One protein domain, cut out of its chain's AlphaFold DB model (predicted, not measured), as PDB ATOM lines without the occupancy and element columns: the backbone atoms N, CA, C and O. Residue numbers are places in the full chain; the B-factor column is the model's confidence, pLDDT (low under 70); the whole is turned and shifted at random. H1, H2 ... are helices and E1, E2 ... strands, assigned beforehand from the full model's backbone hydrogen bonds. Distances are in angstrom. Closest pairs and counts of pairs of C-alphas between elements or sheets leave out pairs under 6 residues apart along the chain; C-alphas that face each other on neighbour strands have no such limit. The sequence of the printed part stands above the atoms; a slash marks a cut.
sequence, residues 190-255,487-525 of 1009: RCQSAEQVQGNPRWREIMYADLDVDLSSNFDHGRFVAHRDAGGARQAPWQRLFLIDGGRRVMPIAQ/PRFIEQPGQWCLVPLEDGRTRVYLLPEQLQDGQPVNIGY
ATOM      1  N   ARG A 190      90.934 159.453 114.564       96.94
ATOM      2  CA  ARG A 190      91.838 158.424 115.111       96.94
ATOM      3  C   ARG A 190      91.120 157.080 115.180       96.94
ATOM      4  O   ARG A 190      89.965 157.033 115.609       96.94
ATOM      5  N   CYS A 191      91.807 155.989 114.838       97.56
ATOM      6  CA  CYS A 191      91.280 154.652 115.108       97.56
ATOM      7  C   CYS A 191      91.133 154.431 116.624       97.56
ATOM      8  O   CYS A 191      91.961 154.889 117.411       97.56
ATOM      9  N   GLN A 192      90.066 153.743 117.029       97.06
ATOM     10  CA  GLN A 192      89.680 153.577 118.434       97.06
ATOM     11  C   GLN A 192      90.259 152.308 119.072       97.06
ATOM     12  O   GLN A 192      90.418 152.252 120.292       97.06
ATOM     13  N   SER A 193      90.588 151.294 118.268       97.69
ATOM     14  CA  SER A 193      91.166 150.036 118.743       97.69
ATOM     15  C   SER A 193      91.976 149.322 117.653       97.69
ATOM     16  O   SER A 193      91.984 149.742 116.492       97.69
ATOM     17  N   ALA A 194      92.658 148.230 118.018       97.19
ATOM     18  CA  ALA A 194      93.389 147.397 117.063       97.19
ATOM     19  C   ALA A 194      92.434 146.644 116.123       97.19
ATOM     20  O   ALA A 194      92.705 146.506 114.932       97.19
ATOM     21  N   GLU A 195      91.295 146.190 116.642       96.31
ATOM     22  CA  GLU A 195      90.280 145.408 115.930       96.31
ATOM     23  C   GLU A 195      89.698 146.195 114.745       96.31
ATOM     24  O   GLU A 195      89.520 145.625 113.670       96.31
ATOM     25  N   GLN A 196      89.509 147.516 114.895       95.94
ATOM     26  CA  GLN A 196      89.067 148.406 113.810       95.94
ATOM     27  C   GLN A 196      89.968 148.320 112.563       95.94
ATOM     28  O   GLN A 196      89.486 148.440 111.437       95.94
ATOM     29  N   VAL A 197      91.271 148.106 112.758       96.69
ATOM     30  CA  VAL A 197      92.279 147.974 111.695       96.69
ATOM     31  C   VAL A 197      92.827 146.547 111.615       96.69
ATOM     32  O   VAL A 197      94.011 146.334 111.354       96.69
ATOM     33  N   GLN A 198      91.955 145.556 111.838       95.50
ATOM     34  CA  GLN A 198      92.256 144.129 111.677       95.50
ATOM     35  C   GLN A 198      93.500 143.682 112.475       95.50
ATOM     36  O   GLN A 198      94.352 142.944 111.983       95.50
ATOM     37  N   GLY A 199      93.640 144.162 113.712       95.56
ATOM     38  CA  GLY A 199      94.732 143.800 114.619       95.56
ATOM     39  C   GLY A 199      96.083 144.462 114.319       95.56
ATOM     40  O   GLY A 199      97.081 144.059 114.915       95.56
ATOM     41  N   ASN A 200      96.157 145.458 113.425       97.38
ATOM     42  CA  ASN A 200      97.424 146.126 113.112       97.38
ATOM     43  C   ASN A 200      98.045 146.777 114.378       97.38
ATOM     44  O   ASN A 200      97.388 147.589 115.038       97.38
ATOM     45  N   PRO A 201      99.319 146.487 114.723       97.38
ATOM     46  CA  PRO A 201      99.960 147.017 115.931       97.38
ATOM     47  C   PRO A 201     100.113 148.550 115.938       97.38
ATOM     48  O   PRO A 201     100.173 149.148 117.014       97.38
ATOM     49  N   ARG A 202     100.129 149.201 114.766       97.56
ATOM     50  CA  ARG A 202     100.240 150.662 114.592       97.56
ATOM     51  C   ARG A 202      98.901 151.404 114.673       97.56
ATOM     52  O   ARG A 202      98.845 152.590 114.360       97.56
ATOM     53  N   TRP A 203      97.816 150.759 115.112       98.06
ATOM     54  CA  TRP A 203      96.459 151.333 115.102       98.06
ATOM     55  C   TRP A 203      96.322 152.738 115.715       98.06
ATOM     56  O   TRP A 203      95.509 153.522 115.242       98.06
ATOM     57  N   ARG A 204      97.127 153.091 116.728       97.25
ATOM     58  CA  ARG A 204      97.113 154.429 117.364       97.25
ATOM     59  C   ARG A 204      97.633 155.549 116.451       97.25
ATOM     60  O   ARG A 204      97.307 156.723 116.640       97.25
ATOM     61  N   GLU A 205      98.473 155.187 115.490       97.50
ATOM     62  CA  GLU A 205      99.068 156.091 114.505       97.50
ATOM     63  C   GLU A 205      98.215 156.180 113.236       97.50
ATOM     64  O   GLU A 205      98.193 157.229 112.595       97.50
ATOM     65  N   ILE A 206      97.490 155.106 112.901       98.44
ATOM     66  CA  ILE A 206      96.575 155.059 111.759       98.44
ATOM     67  C   ILE A 206      95.369 155.975 112.018       98.44
ATOM     68  O   ILE A 206      94.719 155.936 113.068       98.44
ATOM     69  N   MET A 207      95.052 156.790 111.020       98.25
ATOM     70  CA  MET A 207      93.884 157.663 110.974       98.25
ATOM     71  C   MET A 207      92.949 157.223 109.846       98.25
ATOM     72  O   MET A 207      93.361 156.497 108.940       98.25
ATOM     73  N   TYR A 208      91.689 157.646 109.898       98.31
ATOM     74  CA  TYR A 208      90.714 157.375 108.846       98.31
ATOM     75  C   TYR A 208      89.836 158.584 108.531       98.31
ATOM     76  O   TYR A 208      89.678 159.468 109.369       98.31
ATOM     77  N   ALA A 209      89.256 158.594 107.336       98.00
ATOM     78  CA  ALA A 209      88.219 159.531 106.912       98.00
ATOM     79  C   ALA A 209      87.170 158.784 106.072       98.00
ATOM     80  O   ALA A 209      87.486 157.749 105.474       98.00
ATOM     81  N   ASP A 210      85.939 159.293 106.029       97.31
ATOM     82  CA  ASP A 210      84.830 158.675 105.293       97.31
ATOM     83  C   ASP A 210      84.478 159.535 104.080       97.31
ATOM     84  O   ASP A 210      83.869 160.592 104.211       97.31
ATOM     85  N   LEU A 211      84.871 159.079 102.893       95.69
ATOM     86  CA  LEU A 211      84.775 159.856 101.663       95.69
ATOM     87  C   LEU A 211      83.410 159.661 100.997       95.69
ATOM     88  O   LEU A 211      82.963 158.523 100.824       95.69
ATOM     89  N   ASP A 212      82.809 160.756 100.524       93.88
ATOM     90  CA  ASP A 212      81.570 160.774  99.727       93.88
ATOM     91  C   ASP A 212      81.811 160.277  98.284       93.88
ATOM     92  O   ASP A 212      81.601 160.976  97.290       93.88
ATOM     93  N   VAL A 213      82.318 159.048  98.168       92.00
ATOM     94  CA  VAL A 213      82.642 158.361  96.916       92.00
ATOM     95  C   VAL A 213      82.175 156.912  97.012       92.00
ATOM     96  O   VAL A 213      82.721 156.135  97.796       92.00
ATOM     97  N   ASP A 214      81.217 156.530  96.169       92.75
ATOM     98  CA  ASP A 214      80.783 155.138  96.038       92.75
ATOM     99  C   ASP A 214      81.746 154.351  95.141       92.75
ATOM    100  O   ASP A 214      81.830 154.570  93.928       92.75
ATOM    101  N   LEU A 215      82.481 153.427  95.763       92.38
ATOM    102  CA  LEU A 215      83.330 152.437  95.101       92.38
ATOM    103  C   LEU A 215      82.843 151.001  95.351       92.38
ATOM    104  O   LEU A 215      83.586 150.063  95.077       92.38
ATOM    105  N   SER A 216      81.618 150.792  95.850       91.00
ATOM    106  CA  SER A 216      81.066 149.464  96.183       91.00
ATOM    107  C   SER A 216      81.250 148.446  95.046       91.00
ATOM    108  O   SER A 216      81.808 147.369  95.254       91.00
ATOM    109  N   SER A 217      80.903 148.839  93.816       90.12
ATOM    110  CA  SER A 217      81.069 148.027  92.596       90.12
ATOM    111  C   SER A 217      82.522 147.708  92.203       90.12
ATOM    112  O   SER A 217      82.749 146.820  91.385       90.12
ATOM    113  N   ASN A 218      83.509 148.406  92.772       92.19
ATOM    114  CA  ASN A 218      84.935 148.156  92.555       92.19
ATOM    115  C   ASN A 218      85.530 147.161  93.565       92.19
ATOM    116  O   ASN A 218      86.614 146.632  93.314       92.19
ATOM    117  N   PHE A 219      84.855 146.899  94.692       92.00
ATOM    118  CA  PHE A 219      85.319 145.944  95.708       92.00
ATOM    119  C   PHE A 219      84.996 144.486  95.376       92.00
ATOM    120  O   PHE A 219      85.683 143.594  95.869       92.00
ATOM    121  N   ASP A 220      83.999 144.229  94.531       87.75
ATOM    122  CA  ASP A 220      83.698 142.888  94.037       87.75
ATOM    123  C   ASP A 220      83.189 142.929  92.591       87.75
ATOM    124  O   ASP A 220      82.205 143.592  92.267       87.75
ATOM    125  N   HIS A 221      83.877 142.195  91.718       85.88
ATOM    126  CA  HIS A 221      83.536 142.055  90.304       85.88
ATOM    127  C   HIS A 221      83.068 140.627  89.949       85.88
ATOM    128  O   HIS A 221      82.768 140.366  88.782       85.88
ATOM    129  N   GLY A 222      83.112 139.680  90.898       86.94
ATOM    130  CA  GLY A 222      82.941 138.239  90.663       86.94
ATOM    131  C   GLY A 222      83.964 137.616  89.697       86.94
ATOM    132  O   GLY A 222      83.722 136.541  89.151       86.94
ATOM    133  N   ARG A 223      85.067 138.322  89.400       89.50
ATOM    134  CA  ARG A 223      86.081 137.952  88.396       89.50
ATOM    135  C   ARG A 223      87.374 138.753  88.563       89.50
ATOM    136  O   ARG A 223      87.397 139.791  89.226       89.50
ATOM    137  N   PHE A 224      88.423 138.329  87.868       91.38
ATOM    138  CA  PHE A 224      89.620 139.143  87.655       91.38
ATOM    139  C   PHE A 224      89.368 140.320  86.697       91.38
ATOM    140  O   PHE A 224      88.787 140.153  85.622       91.38
ATOM    141  N   VAL A 225      89.877 141.498  87.058       90.06
ATOM    142  CA  VAL A 225      89.945 142.690  86.202       90.06
ATOM    143  C   VAL A 225      91.398 143.039  85.896       90.06
ATOM    144  O   VAL A 225      92.257 142.984  86.769       90.06
ATOM    145  N   ALA A 226      91.715 143.386  84.650       87.62
ATOM    146  CA  ALA A 226      93.060 143.862  84.319       87.62
ATOM    147  C   ALA A 226      93.276 145.264  84.909       87.62
ATOM    148  O   ALA A 226      92.353 146.076  84.875       87.62
ATOM    149  N   HIS A 227      94.508 145.610  85.297       76.19
ATOM    150  CA  HIS A 227      94.876 146.969  85.748       76.19
ATOM    151  C   HIS A 227      94.589 148.103  84.734       76.19
ATOM    152  O   HIS A 227      94.856 149.262  85.029       76.19
ATOM    153  N   ARG A 228      94.084 147.782  83.537       72.25
ATOM    154  CA  ARG A 228      93.785 148.706  82.435       72.25
ATOM    155  C   ARG A 228      92.393 148.502  81.807       72.25
ATOM    156  O   ARG A 228      92.221 148.824  80.632       72.25
ATOM    157  N   ASP A 229      91.430 147.881  82.501       66.06
ATOM    158  CA  ASP A 229      90.062 147.769  81.954       66.06
ATOM    159  C   ASP A 229      89.485 149.180  81.718       66.06
ATOM    160  O   ASP A 229      89.681 150.094  82.519       66.06
ATOM    161  N   ALA A 230      88.814 149.370  80.583       55.72
ATOM    162  CA  ALA A 230      88.357 150.677  80.116       55.72
ATOM    163  C   ALA A 230      87.091 151.175  80.837       55.72
ATOM    164  O   ALA A 230      86.732 152.346  80.716       55.72
ATOM    165  N   GLY A 231      86.387 150.300  81.562       66.25
ATOM    166  CA  GLY A 231      85.244 150.684  82.391       66.25
ATOM    167  C   GLY A 231      85.667 151.011  83.821       66.25
ATOM    168  O   GLY A 231      86.238 150.160  84.489       66.25
ATOM    169  N   GLY A 232      85.316 152.196  84.333       70.94
ATOM    170  CA  GLY A 232      85.634 152.579  85.718       70.94
ATOM    171  C   GLY A 232      85.082 151.610  86.778       70.94
ATOM    172  O   GLY A 232      85.760 151.334  87.758       70.94
ATOM    173  N   ALA A 233      83.916 151.000  86.543       76.69
ATOM    174  CA  ALA A 233      83.333 149.945  87.390       76.69
ATOM    175  C   ALA A 233      83.941 148.538  87.147       76.69
ATOM    176  O   ALA A 233      83.280 147.519  87.331       76.69
ATOM    177  N   ARG A 234      85.161 148.469  86.600       81.25
ATOM    178  CA  ARG A 234      85.915 147.234  86.309       81.25
ATOM    179  C   ARG A 234      87.395 147.394  86.650       81.25
ATOM    180  O   ARG A 234      88.259 146.862  85.965       81.25
ATOM    181  N   GLN A 235      87.693 148.190  87.663       86.38
ATOM    182  CA  GLN A 235      89.049 148.509  88.099       86.38
ATOM    183  C   GLN A 235      89.146 148.261  89.603       86.38
ATOM    184  O   GLN A 235      88.141 148.371  90.304       86.38
ATOM    185  N   ALA A 236      90.332 147.946  90.120       89.94
ATOM    186  CA  ALA A 236      90.510 147.875  91.569       89.94
ATOM    187  C   ALA A 236      90.278 149.270  92.201       89.94
ATOM    188  O   ALA A 236      90.540 150.284  91.544       89.94
ATOM    189  N   PRO A 237      89.788 149.372  93.451       90.44
ATOM    190  CA  PRO A 237      89.285 150.639  93.993       90.44
ATOM    191  C   PRO A 237      90.367 151.733  94.061       90.44
ATOM    192  O   PRO A 237      90.093 152.889  93.738       90.44
ATOM    193  N   TRP A 238      91.626 151.364  94.330       89.69
ATOM    194  CA  TRP A 238      92.768 152.292  94.333       89.69
ATOM    195  C   TRP A 238      93.180 152.819  92.943       89.69
ATOM    196  O   TRP A 238      94.011 153.716  92.829       89.69
ATOM    197  N   GLN A 239      92.622 152.262  91.866       85.38
ATOM    198  CA  GLN A 239      92.785 152.778  90.502       85.38
ATOM    199  C   GLN A 239      91.714 153.822  90.156       85.38
ATOM    200  O   GLN A 239      91.888 154.613  89.229       85.38
ATOM    201  N   ARG A 240      90.605 153.838  90.908       85.38
ATOM    202  CA  ARG A 240      89.553 154.854  90.804       85.38
ATOM    203  C   ARG A 240      89.847 156.076  91.656       85.38
ATOM    204  O   ARG A 240      89.705 157.195  91.162       85.38
ATOM    205  N   LEU A 241      90.300 155.840  92.880       88.88
ATOM    206  CA  LEU A 241      90.688 156.843  93.861       88.88
ATOM    207  C   LEU A 241      92.108 156.527  94.318       88.88
ATOM    208  O   LEU A 241      92.343 155.432  94.809       88.88
ATOM    209  N   PHE A 242      93.040 157.468  94.184       91.50
ATOM    210  CA  PHE A 242      94.384 157.361  94.754       91.50
ATOM    211  C   PHE A 242      94.670 158.582  95.621       91.50
ATOM    212  O   PHE A 242      94.246 159.690  95.286       91.50
ATOM    213  N   LEU A 243      95.376 158.372  96.732       94.00
ATOM    214  CA  LEU A 243      95.794 159.462  97.604       94.00
ATOM    215  C   LEU A 243      97.075 160.126  97.103       94.00
ATOM    216  O   LEU A 243      97.962 159.491  96.522       94.00
ATOM    217  N   ILE A 244      97.167 161.422  97.370       91.31
ATOM    218  CA  ILE A 244      98.259 162.294  96.964       91.31
ATOM    219  C   ILE A 244      98.631 163.137  98.182       91.31
ATOM    220  O   ILE A 244      97.785 163.861  98.704       91.31
ATOM    221  N   ASP A 245      99.890 163.061  98.604       86.75
ATOM    222  CA  ASP A 245     100.485 164.040  99.511       86.75
ATOM    223  C   ASP A 245     100.880 165.241  98.646       86.75
ATOM    224  O   ASP A 245     101.795 165.152  97.823       86.75
ATOM    225  N   GLY A 246     100.084 166.308  98.733       74.88
ATOM    226  CA  GLY A 246      99.573 167.012  97.556       74.88
ATOM    227  C   GLY A 246     100.600 167.474  96.526       74.88
ATOM    228  O   GLY A 246     100.370 167.300  95.332       74.88
ATOM    229  N   GLY A 247     101.721 168.051  96.966       74.25
ATOM    230  CA  GLY A 247     102.817 168.475  96.082       74.25
ATOM    231  C   GLY A 247     104.000 167.503  96.012       74.25
ATOM    232  O   GLY A 247     104.880 167.692  95.180       74.25
ATOM    233  N   ARG A 248     104.042 166.493  96.891       83.62
ATOM    234  CA  ARG A 248     105.191 165.605  97.118       83.62
ATOM    235  C   ARG A 248     105.110 164.331  96.280       83.62
ATOM    236  O   ARG A 248     106.027 164.064  95.506       83.62
ATOM    237  N   ARG A 249     104.057 163.517  96.446       88.88
ATOM    238  CA  ARG A 249     103.956 162.200  95.788       88.88
ATOM    239  C   ARG A 249     102.550 161.600  95.771       88.88
ATOM    240  O   ARG A 249     101.735 161.857  96.653       88.88
ATOM    241  N   VAL A 250     102.329 160.692  94.816       92.31
ATOM    242  CA  VAL A 250     101.292 159.653  94.928       92.31
ATOM    243  C   VAL A 250     101.639 158.755  96.115       92.31
ATOM    244  O   VAL A 250     102.792 158.347  96.269       92.31
ATOM    245  N   MET A 251     100.656 158.460  96.957       93.94
ATOM    246  CA  MET A 251     100.859 157.681  98.174       93.94
ATOM    247  C   MET A 251     100.732 156.175  97.893       93.94
ATOM    248  O   MET A 251      99.835 155.771  97.145       93.94
ATOM    249  N   PRO A 252     101.578 155.316  98.485       95.00
ATOM    250  CA  PRO A 252     101.571 153.884  98.195       95.00
ATOM    251  C   PRO A 252     100.368 153.150  98.794       95.00
ATOM    252  O   PRO A 252     100.090 153.250  99.989       95.00
ATOM    253  N   ILE A 253      99.688 152.350  97.973       96.25
ATOM    254  CA  ILE A 253      98.642 151.433  98.437       96.25
ATOM    255  C   ILE A 253      99.234 150.384  99.398       96.25
ATOM    256  O   ILE A 253     100.352 149.900  99.204       96.25
ATOM    257  N   ALA A 254      98.491 150.019 100.440       97.56
ATOM    258  CA  ALA A 254      98.873 148.967 101.371       97.56
ATOM    259  C   ALA A 254      98.921 147.610 100.645       97.56
ATOM    260  O   ALA A 254      97.894 147.084 100.211       97.56
ATOM    261  N   GLN A 255     100.128 147.062 100.511       97.19
ATOM    262  CA  GLN A 255     100.441 145.864  99.728       97.19
ATOM    263  C   GLN A 255     101.363 144.927 100.521       97.19
ATOM    264  O   GLN A 255     102.111 145.382 101.391       97.19
ATOM    265  N   PRO A 487      94.072 147.001 106.020       96.88
ATOM    266  CA  PRO A 487      94.688 147.686 107.150       96.88
ATOM    267  C   PRO A 487      95.872 146.916 107.748       96.88
ATOM    268  O   PRO A 487      96.810 147.549 108.224       96.88
ATOM    269  N   ARG A 488      95.896 145.573 107.669       96.25
ATOM    270  CA  ARG A 488      97.016 144.735 108.141       96.25
ATOM    271  C   ARG A 488      98.345 145.067 107.451       96.25
ATOM    272  O   ARG A 488      99.388 144.900 108.068       96.25
ATOM    273  N   PHE A 489      98.315 145.556 106.207       96.94
ATOM    274  CA  PHE A 489      99.513 145.893 105.425       96.94
ATOM    275  C   PHE A 489      99.917 147.377 105.511       96.94
ATOM    276  O   PHE A 489     100.809 147.806 104.774       96.94
ATOM    277  N   ILE A 490      99.283 148.174 106.378       97.75
ATOM    278  CA  ILE A 490      99.705 149.553 106.662       97.75
ATOM    279  C   ILE A 490     100.858 149.512 107.676       97.75
ATOM    280  O   ILE A 490     100.654 149.455 108.887       97.75
ATOM    281  N   GLU A 491     102.090 149.517 107.174       95.44
ATOM    282  CA  GLU A 491     103.309 149.339 107.977       95.44
ATOM    283  C   GLU A 491     104.230 150.562 107.939       95.44
ATOM    284  O   GLU A 491     104.910 150.854 108.925       95.44
ATOM    285  N   GLN A 492     104.260 151.280 106.814       95.12
ATOM    286  CA  GLN A 492     105.169 152.400 106.555       95.12
ATOM    287  C   GLN A 492     104.403 153.723 106.388       95.12
ATOM    288  O   GLN A 492     103.310 153.718 105.817       95.12
ATOM    289  N   PRO A 493     104.962 154.865 106.836       93.56
ATOM    290  CA  PRO A 493     104.354 156.176 106.626       93.56
ATOM    291  C   PRO A 493     104.019 156.443 105.154       93.56
ATOM    292  O   PRO A 493     104.822 156.183 104.255       93.56
ATOM    293  N   GLY A 494     102.810 156.946 104.925       93.69
ATOM    294  CA  GLY A 494     102.214 157.150 103.611       93.69
ATOM    295  C   GLY A 494     101.373 155.973 103.101       93.69
ATOM    296  O   GLY A 494     100.689 156.138 102.096       93.69
ATOM    297  N   GLN A 495     101.380 154.803 103.754       96.75
ATOM    298  CA  GLN A 495     100.557 153.663 103.322       96.75
ATOM    299  C   GLN A 495      99.089 153.808 103.725       96.75
ATOM    300  O   GLN A 495      98.771 154.220 104.843       96.75
ATOM    301  N   TRP A 496      98.199 153.425 102.810       97.81
ATOM    302  CA  TRP A 496      96.750 153.573 102.953       97.81
ATOM    303  C   TRP A 496      95.973 152.400 102.345       97.81
ATOM    304  O   TRP A 496      96.502 151.658 101.522       97.81
ATOM    305  N   CYS A 497      94.706 152.230 102.721       97.44
ATOM    306  CA  CYS A 497      93.775 151.297 102.079       97.44
ATOM    307  C   CYS A 497      92.333 151.822 102.118       97.44
ATOM    308  O   CYS A 497      92.029 152.760 102.856       97.44
ATOM    309  N   LEU A 498      91.438 151.188 101.359       97.38
ATOM    310  CA  LEU A 498      90.021 151.545 101.262       97.38
ATOM    311  C   LEU A 498      89.110 150.427 101.777       97.38
ATOM    312  O   LEU A 498      89.411 149.246 101.603       97.38
ATOM    313  N   VAL A 499      87.969 150.800 102.353       95.25
ATOM    314  CA  VAL A 499      86.900 149.891 102.795       95.25
ATOM    315  C   VAL A 499      85.546 150.496 102.386       95.25
ATOM    316  O   VAL A 499      85.325 151.676 102.663       95.25
ATOM    317  N   PRO A 500      84.634 149.747 101.736       95.06
ATOM    318  CA  PRO A 500      83.304 150.254 101.412       95.06
ATOM    319  C   PRO A 500      82.443 150.341 102.677       95.06
ATOM    320  O   PRO A 500      82.553 149.492 103.563       95.06
ATOM    321  N   LEU A 501      81.572 151.344 102.749       95.75
ATOM    322  CA  LEU A 501      80.579 151.504 103.809       95.75
ATOM    323  C   LEU A 501      79.173 151.172 103.281       95.75
ATOM    324  O   LEU A 501      78.890 151.308 102.091       95.75
ATOM    325  N   GLU A 502      78.282 150.727 104.172       93.69
ATOM    326  CA  GLU A 502      76.915 150.297 103.819       93.69
ATOM    327  C   GLU A 502      76.036 151.431 103.263       93.69
ATOM    328  O   GLU A 502      75.072 151.177 102.545       93.69
ATOM    329  N   ASP A 503      76.377 152.683 103.574       94.56
ATOM    330  CA  ASP A 503      75.697 153.896 103.105       94.56
ATOM    331  C   ASP A 503      76.174 154.375 101.719       94.56
ATOM    332  O   ASP A 503      75.728 155.418 101.240       94.56
ATOM    333  N   GLY A 504      77.066 153.621 101.066       93.12
ATOM    334  CA  GLY A 504      77.639 153.961  99.763       93.12
ATOM    335  C   GLY A 504      78.841 154.907  99.826       93.12
ATOM    336  O   GLY A 504      79.345 155.298  98.779       93.12
ATOM    337  N   ARG A 505      79.337 155.272 101.014       96.06
ATOM    338  CA  ARG A 505      80.617 155.987 101.158       96.06
ATOM    339  C   ARG A 505      81.800 155.014 101.135       96.06
ATOM    340  O   ARG A 505      81.640 153.798 101.260       96.06
ATOM    341  N   THR A 506      83.015 155.541 101.007       96.69
ATOM    342  CA  THR A 506      84.249 154.744 101.105       96.69
ATOM    343  C   THR A 506      85.128 155.277 102.228       96.69
ATOM    344  O   THR A 506      85.600 156.412 102.168       96.69
ATOM    345  N   ARG A 507      85.415 154.444 103.230       97.56
ATOM    346  CA  ARG A 507      86.404 154.756 104.263       97.56
ATOM    347  C   ARG A 507      87.810 154.589 103.713       97.56
ATOM    348  O   ARG A 507      88.130 153.558 103.122       97.56
ATOM    349  N   VAL A 508      88.669 155.561 103.989       98.00
ATOM    350  CA  VAL A 508      90.114 155.456 103.796       98.00
ATOM    351  C   VAL A 508      90.809 155.318 105.144       98.00
ATOM    352  O   VAL A 508      90.528 156.085 106.057       98.00
ATOM    353  N   TYR A 509      91.717 154.352 105.275       98.44
ATOM    354  CA  TYR A 509      92.676 154.268 106.382       98.44
ATOM    355  C   TYR A 509      94.045 154.716 105.879       98.44
ATOM    356  O   TYR A 509      94.450 154.303 104.795       98.44
ATOM    357  N   LEU A 510      94.766 155.521 106.658       98.12
ATOM    358  CA  LEU A 510      96.082 156.072 106.324       98.12
ATOM    359  C   LEU A 510      96.991 156.057 107.558       98.12
ATOM    360  O   LEU A 510      96.583 156.477 108.638       98.12
ATOM    361  N   LEU A 511      98.251 155.663 107.383       97.62
ATOM    362  CA  LEU A 511      99.329 156.001 108.310       97.62
ATOM    363  C   LEU A 511     100.030 157.281 107.813       97.62
ATOM    364  O   LEU A 511     100.784 157.209 106.840       97.62
ATOM    365  N   PRO A 512      99.777 158.458 108.412       94.62
ATOM    366  CA  PRO A 512     100.269 159.731 107.889       94.62
ATOM    367  C   PRO A 512     101.793 159.880 108.024       94.62
ATOM    368  O   PRO A 512     102.392 159.420 108.993       94.62
ATOM    369  N   GLU A 513     102.421 160.558 107.058       90.69
ATOM    370  CA  GLU A 513     103.843 160.948 107.133       90.69
ATOM    371  C   GLU A 513     104.071 162.174 108.016       90.69
ATOM    372  O   GLU A 513     105.072 162.261 108.721       90.69
ATOM    373  N   GLN A 514     103.156 163.139 107.933       89.81
ATOM    374  CA  GLN A 514     103.257 164.439 108.582       89.81
ATOM    375  C   GLN A 514     101.912 164.792 109.203       89.81
ATOM    376  O   GLN A 514     100.857 164.505 108.631       89.81
ATOM    377  N   LEU A 515     101.965 165.423 110.374       91.88
ATOM    378  CA  LEU A 515     100.806 165.932 111.089       91.88
ATOM    379  C   LEU A 515     101.025 167.409 111.414       91.88
ATOM    380  O   LEU A 515     102.073 167.767 111.948       91.88
ATOM    381  N   GLN A 516     100.014 168.232 111.163       91.12
ATOM    382  CA  GLN A 516      99.910 169.599 111.664       91.12
ATOM    383  C   GLN A 516      98.648 169.671 112.518       91.12
ATOM    384  O   GLN A 516      97.609 169.148 112.125       91.12
ATOM    385  N   ASP A 517      98.759 170.207 113.733       91.75
ATOM    386  CA  ASP A 517      97.653 170.293 114.702       91.75
ATOM    387  C   ASP A 517      96.914 168.951 114.935       91.75
ATOM    388  O   ASP A 517      95.718 168.885 115.210       91.75
ATOM    389  N   GLY A 518      97.661 167.842 114.828       91.19
ATOM    390  CA  GLY A 518      97.172 166.468 114.999       91.19
ATOM    391  C   GLY A 518      96.523 165.829 113.762       91.19
ATOM    392  O   GLY A 518      96.170 164.646 113.840       91.19
ATOM    393  N   GLN A 519      96.414 166.567 112.652       94.12
ATOM    394  CA  GLN A 519      95.751 166.193 111.396       94.12
ATOM    395  C   GLN A 519      96.753 165.931 110.249       94.12
ATOM    396  O   GLN A 519      97.760 166.637 110.159       94.12
ATOM    397  N   PRO A 520      96.509 164.949 109.357       93.19
ATOM    398  CA  PRO A 520      97.303 164.735 108.145       93.19
ATOM    399  C   PRO A 520      97.299 165.958 107.225       93.19
ATOM    400  O   PRO A 520      96.246 166.500 106.893       93.19
ATOM    401  N   VAL A 521      98.483 166.384 106.788       87.06
ATOM    402  CA  VAL A 521      98.647 167.606 105.985       87.06
ATOM    403  C   VAL A 521      98.545 167.292 104.496       87.06
ATOM    404  O   VAL A 521      99.165 166.347 104.021       87.06
ATOM    405  N   ASN A 522      97.813 168.122 103.749       84.81
ATOM    406  CA  ASN A 522      97.796 168.130 102.280       84.81
ATOM    407  C   ASN A 522      97.447 166.775 101.620       84.81
ATOM    408  O   ASN A 522      97.883 166.509 100.501       84.81
ATOM    409  N   ILE A 523      96.645 165.929 102.276       93.69
ATOM    410  CA  ILE A 523      96.197 164.661 101.690       93.69
ATOM    411  C   ILE A 523      94.936 164.898 100.861       93.69
ATOM    412  O   ILE A 523      93.914 165.345 101.382       93.69
ATOM    413  N   GLY A 524      95.000 164.599  99.567       92.88
ATOM    414  CA  GLY A 524      93.870 164.759  98.654       92.88
ATOM    415  C   GLY A 524      93.718 163.607  97.672       92.88
ATOM    416  O   GLY A 524      94.620 162.785  97.506       92.88
ATOM    417  N   TYR A 525      92.566 163.566  97.009       93.81
ATOM    418  CA  TYR A 525      92.236 162.590  95.974       93.81
ATOM    419  C   TYR A 525      91.503 163.266  94.803       93.81
ATOM    420  O   TYR A 525      90.799 164.255  95.004       93.81
TER     421      TYR A 525
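AT A GLANCE: This is residues 190 to 255 and 487 to 525 of the 1009 residues of the protein "Protease complex subunit PrcB family protein" of Planctomycetaceae bacterium (UniProt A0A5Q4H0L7). With little regular structure, long loops surround a small antiparallel sheet, E1-E3-E2, grazed by helices H1 and H2. Of 105 printed residues, 26 are in named elements, mixed in class: E1, H1, H2, E2, E3, E4. The whole is compact, radius of gyration of the C-alphas 14.0 A, spanning 40 by 33 by 25 A.

HOW THE PARTS SIT: E1, residues 207 to 211, is antiparallel to E3, residues 506 to 510; N 207 and O 510 are within hydrogen-bond range, 2.8 A. E3 and E2, residues 496 to 500, form a hairpin, with N 507 and O 499 at 2.8 A. H1, residues 216 to 219, and H2, residues 237 to 240, too short for O i to N i+4 pairs, only graze the sheet. E4, residues 523 to 525, pairs with no named strand.

IN THESE COORDINATES: E1 measures 13.2 A from C-alpha 207, (93.884, 157.663, 110.974); E4 ends at C-alpha 525, (92.236, 162.590, 95.974).

THE WHOLE: Residues 256 to 486 are cut out; C-alphas 255 and 487 are 9.6 A apart. H1 to H2 and E3 to E4 are long links; pLDDT is under 70 at residues 229 to 231.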